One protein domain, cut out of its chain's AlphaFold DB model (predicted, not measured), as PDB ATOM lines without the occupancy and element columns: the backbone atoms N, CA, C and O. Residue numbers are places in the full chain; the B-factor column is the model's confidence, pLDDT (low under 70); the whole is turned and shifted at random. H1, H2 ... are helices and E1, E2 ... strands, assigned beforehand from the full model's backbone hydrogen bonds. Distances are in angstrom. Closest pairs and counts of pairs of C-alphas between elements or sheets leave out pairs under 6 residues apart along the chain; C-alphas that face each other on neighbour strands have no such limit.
ATOM      1  N   ILE A 126      22.689  37.582  57.628       61.84
ATOM      2  CA  ILE A 126      21.265  37.257  57.674       61.84
ATOM      3  C   ILE A 126      20.567  37.999  56.526       61.84
ATOM      4  O   ILE A 126      20.709  39.222  56.416       61.84
ATOM      5  N   PRO A 127      19.812  37.290  55.672       67.62
ATOM      6  CA  PRO A 127      19.048  37.907  54.600       67.62
ATOM      7  C   PRO A 127      17.973  38.830  55.191       67.62
ATOM      8  O   PRO A 127      16.978  38.368  55.738       67.62
ATOM      9  N   ASN A 128      18.196  40.144  55.119       75.69
ATOM     10  CA  ASN A 128      17.236  41.145  55.581       75.69
ATOM     11  C   ASN A 128      16.332  41.564  54.401       75.69
ATOM     12  O   ASN A 128      16.846  42.158  53.445       75.69
ATOM     13  N   PRO A 129      15.015  41.285  54.451       79.44
ATOM     14  CA  PRO A 129      14.095  41.581  53.354       79.44
ATOM     15  C   PRO A 129      13.975  43.084  53.072       79.44
ATOM     16  O   PRO A 129      13.949  43.471  51.909       79.44
ATOM     17  N   TRP A 130      14.032  43.943  54.095       83.44
ATOM     18  CA  TRP A 130      14.012  45.403  53.931       83.44
ATOM     19  C   TRP A 130      15.251  45.934  53.209       83.44
ATOM     20  O   TRP A 130      15.147  46.805  52.350       83.44
ATOM     21  N   ARG A 131      16.434  45.365  53.484       83.00
ATOM     22  CA  ARG A 131      17.660  45.733  52.747       83.00
ATOM     23  C   ARG A 131      17.566  45.375  51.269       83.00
ATOM     24  O   ARG A 131      18.086  46.102  50.430       83.00
ATOM     25  N   ARG A 132      16.921  44.252  50.953       81.06
ATOM     26  CA  ARG A 132      16.706  43.822  49.566       81.06
ATOM     27  C   ARG A 132      15.679  44.676  48.863       81.06
ATOM     28  O   ARG A 132      15.910  45.046  47.722       81.06
ATOM     29  N   TYR A 133      14.588  44.987  49.551       87.12
ATOM     30  CA  TYR A 133      13.562  45.875  49.041       87.12
ATOM     31  C   TYR A 133      14.153  47.237  48.665       87.12
ATOM     32  O   TYR A 133      14.004  47.654  47.525       87.12
ATOM     33  N   GLY A 134      14.929  47.860  49.561       88.31
ATOM     34  CA  GLY A 134      15.589  49.136  49.268       88.31
ATOM     35  C   GLY A 134      16.532  49.063  48.061       88.31
ATOM     36  O   GLY A 134      16.468  49.912  47.174       88.31
ATOM     37  N   ALA A 135      17.363  48.016  47.979       88.44
ATOM     38  CA  ALA A 135      18.249  47.808  46.831       88.44
ATOM     39  C   ALA A 135      17.476  47.586  45.518       88.44
ATOM     40  O   ALA A 135      17.877  48.104  44.478       88.44
ATOM     41  N   LEU A 136      16.373  46.834  45.562       87.94
ATOM     42  CA  LEU A 136      15.529  46.579  44.397       87.94
ATOM     43  C   LEU A 136      14.778  47.841  43.956       87.94
ATOM     44  O   LEU A 136      14.781  48.126  42.769       87.94
ATOM     45  N   SER A 137      14.217  48.617  44.885       89.69
ATOM     46  CA  SER A 137      13.546  49.893  44.586       89.69
ATOM     47  C   SER A 137      14.512  50.904  43.963       89.69
ATOM     48  O   SER A 137      14.205  51.547  42.960       89.69
ATOM     49  N   THR A 138      15.752  50.959  44.465       91.25
ATOM     50  CA  THR A 138      16.797  51.769  43.823       91.25
ATOM     51  C   THR A 138      17.066  51.275  42.403       91.25
ATOM     52  O   THR A 138      17.065  52.076  41.476       91.25
ATOM     53  N   LEU A 139      17.231  49.963  42.198       91.56
ATOM     54  CA  LEU A 139      17.434  49.386  40.864       91.56
ATOM     55  C   LEU A 139      16.258  49.632  39.912       91.56
ATOM     56  O   LEU A 139      16.490  49.821  38.725       91.56
ATOM     57  N   CYS A 140      15.020  49.653  40.395       91.56
ATOM     58  CA  CYS A 140      13.861  50.031  39.592       91.56
ATOM     59  C   CYS A 140      13.924  51.502  39.154       91.56
ATOM     60  O   CYS A 140      13.574  51.809  38.018       91.56
ATOM     61  N   HIS A 141      14.436  52.397  40.005       92.50
ATOM     62  CA  HIS A 141      14.636  53.811  39.672       92.50
ATOM     63  C   HIS A 141      15.774  54.046  38.671       92.50
ATOM     64  O   HIS A 141      15.569  54.704  37.654       92.50
ATOM     65  N   ILE A 142      16.976  53.523  38.944       94.38
ATOM     66  CA  ILE A 142      18.185  53.833  38.153       94.38
ATOM     67  C   ILE A 142      18.495  52.806  37.054       94.38
ATOM     68  O   ILE A 142      19.284  53.082  36.153       94.38
ATOM     69  N   GLY A 143      17.880  51.624  37.112       92.50
ATOM     70  CA  GLY A 143      18.225  50.461  36.296       92.50
ATOM     71  C   GLY A 143      19.488  49.734  36.772       92.50
ATOM     72  O   GLY A 143      20.331  50.278  37.484       92.50
ATOM     73  N   GLY A 144      19.655  48.474  36.368       92.81
ATOM     74  CA  GLY A 144      20.880  47.725  36.662       92.81
ATOM     75  C   GLY A 144      20.725  46.211  36.627       92.81
ATOM     76  O   GLY A 144      19.679  45.682  36.270       92.81
ATOM     77  N   TRP A 145      21.786  45.494  36.990       90.50
ATOM     78  CA  TRP A 145      21.830  44.032  36.933       90.50
ATOM     79  C   TRP A 145      21.641  43.406  38.318       90.50
ATOM     80  O   TRP A 145      22.313  43.788  39.275       90.50
ATOM     81  N   ILE A 146      20.770  42.401  38.420       87.19
ATOM     82  CA  ILE A 146      20.479  41.673  39.661       87.19
ATOM     83  C   ILE A 146      20.488  40.156  39.446       87.19
ATOM     84  O   ILE A 146      20.225  39.659  38.352       87.19
ATOM     85  N   THR A 147      20.776  39.394  40.502       84.50
ATOM     86  CA  THR A 147      20.685  37.925  40.514       84.50
ATOM     87  C   THR A 147      19.492  37.452  41.336       84.50
ATOM     88  O   THR A 147      19.249  37.971  42.422       84.50
ATOM     89  N   ARG A 148      18.791  36.416  40.864       70.94
ATOM     90  CA  ARG A 148      17.556  35.905  41.491       70.94
ATOM     91  C   ARG A 148      17.778  35.088  42.778       70.94
ATOM     92  O   ARG A 148      16.821  34.859  43.508       70.94
ATOM     93  N   THR A 149      18.997  34.622  43.059       64.75
ATOM     94  CA  THR A 149      19.262  33.651  44.137       64.75
ATOM     95  C   THR A 149      20.210  34.155  45.222       64.75
ATOM     96  O   THR A 149      21.289  34.680  44.959       64.75
ATOM     97  N   ASP A 150      19.811  33.895  46.468       60.41
ATOM     98  CA  ASP A 150      20.525  34.272  47.695       60.41
ATOM     99  C   ASP A 150      21.650  33.323  48.103       60.41
ATOM    100  O   ASP A 150      22.453  33.632  48.985       60.41
ATOM    101  N   ARG A 151      21.714  32.149  47.476       63.16
ATOM    102  CA  ARG A 151      22.788  31.179  47.673       63.16
ATOM    103  C   ARG A 151      23.477  30.914  46.344       63.16
ATOM    104  O   ARG A 151      22.790  30.635  45.363       63.16
ATOM    105  N   PRO A 152      24.814  30.989  46.290       57.75
ATOM    106  CA  PRO A 152      25.518  30.798  45.052       57.75
ATOM    107  C   PRO A 152      26.018  29.366  44.988       57.75
ATOM    108  O   PRO A 152      26.935  28.997  45.718       57.75
ATOM    109  N   ASP A 153      25.547  28.624  44.001       58.50
ATOM    110  CA  ASP A 153      26.579  28.009  43.193       58.50
ATOM    111  C   ASP A 153      27.203  29.141  42.363       58.50
ATOM    112  O   ASP A 153      26.527  29.789  41.556       58.50
ATOM    113  N   ARG A 154      28.459  29.506  42.655       63.97
ATOM    114  CA  ARG A 154      29.116  30.668  42.018       63.97
ATOM    115  C   ARG A 154      29.189  30.508  40.501       63.97
ATOM    116  O   ARG A 154      29.230  31.514  39.801       63.97
ATOM    117  N   LYS A 155      29.177  29.262  40.023       68.06
ATOM    118  CA  LYS A 155      29.306  28.901  38.613       68.06
ATOM    119  C   LYS A 155      28.016  29.089  37.808       68.06
ATOM    120  O   LYS A 155      28.096  29.252  36.600       68.06
ATOM    121  N   CYS A 156      26.848  29.139  38.456       70.31
ATOM    122  CA  CYS A 156      25.542  29.121  37.779       70.31
ATOM    123  C   CYS A 156      24.701  30.383  38.037       70.31
ATOM    124  O   CYS A 156      23.468  30.338  38.011       70.31
ATOM    125  N   ARG A 157      25.343  31.524  38.321       74.44
ATOM    126  CA  ARG A 157      24.624  32.780  38.577       74.44
ATOM    127  C   ARG A 157      23.994  33.308  37.289       74.44
ATOM    128  O   ARG A 157      24.703  33.693  36.365       74.44
ATOM    129  N   ARG A 158      22.661  33.361  37.255       80.94
ATOM    130  CA  ARG A 158      21.902  34.046  36.201       80.94
ATOM    131  C   ARG A 158      21.655  35.494  36.618       80.94
ATOM    132  O   ARG A 158      21.131  35.737  37.709       80.94
ATOM    133  N   TYR A 159      22.051  36.418  35.750       86.12
ATOM    134  CA  TYR A 159      21.846  37.853  35.912       86.12
ATOM    135  C   TYR A 159      20.662  38.302  35.060       86.12
ATOM    136  O   TYR A 159      20.443  37.784  33.968       86.12
ATOM    137  N   PHE A 160      19.916  39.270  35.571       86.94
ATOM    138  CA  PHE A 160      18.765  39.876  34.920       86.94
ATOM    139  C   PHE A 160      18.945  41.387  34.956       86.94
ATOM    140  O   PHE A 160      19.381  41.924  35.975       86.94
ATOM    141  N   TYR A 161      18.628  42.061  33.857       91.62
ATOM    142  CA  TYR A 161      18.634  43.516  33.807       91.62
ATOM    143  C   TYR A 161      17.260  44.054  34.210       91.62
ATOM    144  O   TYR A 161      16.238  43.608  33.693       91.62
ATOM    145  N   VAL A 162      17.248  45.006  35.135       91.25
ATOM    146  CA  VAL A 162      16.079  45.780  35.548       91.25
ATOM    147  C   VAL A 162      16.122  47.098  34.789       91.25
ATOM    148  O   VAL A 162      17.116  47.824  34.859       91.25
ATOM    149  N   LYS A 163      15.056  47.396  34.045       93.06
ATOM    150  CA  LYS A 163      14.931  48.644  33.291       93.06
ATOM    151  C   LYS A 163      14.599  49.800  34.255       93.06
ATOM    152  O   LYS A 163      13.794  49.596  35.165       93.06
ATOM    153  N   PRO A 164      15.156  51.006  34.061       94.50
ATOM    154  CA  PRO A 164      14.706  52.188  34.793       94.50
ATOM    155  C   PRO A 164      13.201  52.431  34.596       94.50
ATOM    156  O   PRO A 164      12.689  52.258  33.487       94.50
ATOM    157  N   GLY A 165      12.501  52.823  35.659       89.31
ATOM    158  CA  GLY A 165      11.051  53.044  35.663       89.31
ATOM    159  C   GLY A 165      10.211  51.767  35.754       89.31
ATOM    160  O   GLY A 165       9.003  51.818  35.535       89.31
ATOM    161  N   THR A 166      10.821  50.615  36.054       88.62
ATOM    162  CA  THR A 166      10.054  49.395  36.364       88.62
ATOM    163  C   THR A 166       9.272  49.610  37.665       88.62
ATOM    164  O   THR A 166       9.803  50.205  38.597       88.62
ATOM    165  N   ALA A 167       8.024  49.136  37.742       85.81
ATOM    166  CA  ALA A 167       7.201  49.297  38.939       85.81
ATOM    167  C   ALA A 167       7.845  48.640  40.174       85.81
ATOM    168  O   ALA A 167       8.317  47.497  40.117       85.81
ATOM    169  N   ASP A 168       7.838  49.359  41.297       82.94
ATOM    170  CA  ASP A 168       8.316  48.835  42.572       82.94
ATOM    171  C   ASP A 168       7.403  47.711  43.066       82.94
ATOM    172  O   ASP A 168       6.178  47.762  42.950       82.94
ATOM    173  N   ARG A 169       8.006  46.660  43.628       79.00
ATOM    174  CA  ARG A 169       7.238  45.587  44.275       79.00
ATOM    175  C   ARG A 169       6.620  46.084  45.578       79.00
ATOM    176  O   ARG A 169       7.056  47.084  46.140       79.00
ATOM    177  N   HIS A 170       5.652  45.336  46.102       81.69
ATOM    178  CA  HIS A 170       5.141  45.601  47.442       81.69
ATOM    179  C   HIS A 170       6.272  45.530  48.481       81.69
ATOM    180  O   HIS A 170       7.118  44.623  48.406       81.69
ATOM    181  N   PRO A 171       6.314  46.483  49.429       84.25
ATOM    182  CA  PRO A 171       7.250  46.417  50.535       84.25
ATOM    183  C   PRO A 171       7.003  45.127  51.326       84.25
ATOM    184  O   PRO A 171       5.862  44.674  51.424       84.25
TER     185      PRO A 171
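This is residues 126 to 171 of the 253 residues of an uncharacterized protein of Ascaris lumbricoides (UniProt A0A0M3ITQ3). One helix, H1, and a small two-strand hairpin, E1 and E2, meet at one end like the two arms of a V, while the far loop of the hairpin sticks out with residues 151 to 156. After E2 the last stretch turns at the closed end of the V and folds back beside H1. The printed part has 46 residues with one named helix and two named strands, in the order H1, E1, E2; the sheet has the order E1 - E2 and is antiparallel. The class is mixed, helices and strands, with 22 residues in named elements, under half of those printed. The whole is only just loose, close to compact, with a radius of gyration of the C-alphas of 11.4 A, and it spans 30 by 23 by 13 A.

Start with H1, residues 129 to 142, where every O i to N i+4 pair is within hydrogen-bond range. A tight link of one residue takes you to E1, residues 144 to 147, and a long link of 11 residues leads on to E2, residues 159 to 162. E1 and E2 form a hairpin, antiparallel, with 140 degrees between their N-to-C directions. Look across it at C-alphas 145 and 161, which face each other at 4.5 A. Then find N 144 and O 162, 3.0 A apart, and N 160 and O 146, 2.8 A apart, both within hydrogen-bond range. Between H1 and E2 the closest C-alphas are those of Cys 140 and Val 162, 6.3 A apart. Between H1 and E1 they are those of Leu 139 and Trp 145, 8.0 A apart. The C-alpha pairs within 10 A between H1 and the sheet are made by residues 135 to 142 of H1.

Find C-alpha 129 at (14.095, 41.581, 53.354); from there H1 runs 19.9 A to C-alpha 142 at (18.185, 53.833, 38.153). Next, E1 goes from Gly 144 to Thr 147, 10.5 A from first to last C-alpha. Further on, E2 goes from Tyr 159 to Val 162, 9.8 A, and ends with C-alpha 162 at (16.079, 45.780, 35.548).

The two C-alphas farthest apart are those of Lys 155 and His 170, 30.7 A. The printed part runs from residue 126 to 171 and has no cut. Its long link is E1 to E2, in which residues 151 to 156 stand free. In the B-factor column you will find a mean pLDDT of 81.5 for the printed part of this model, with residues 126 to 127 and 149 to 155 under 70.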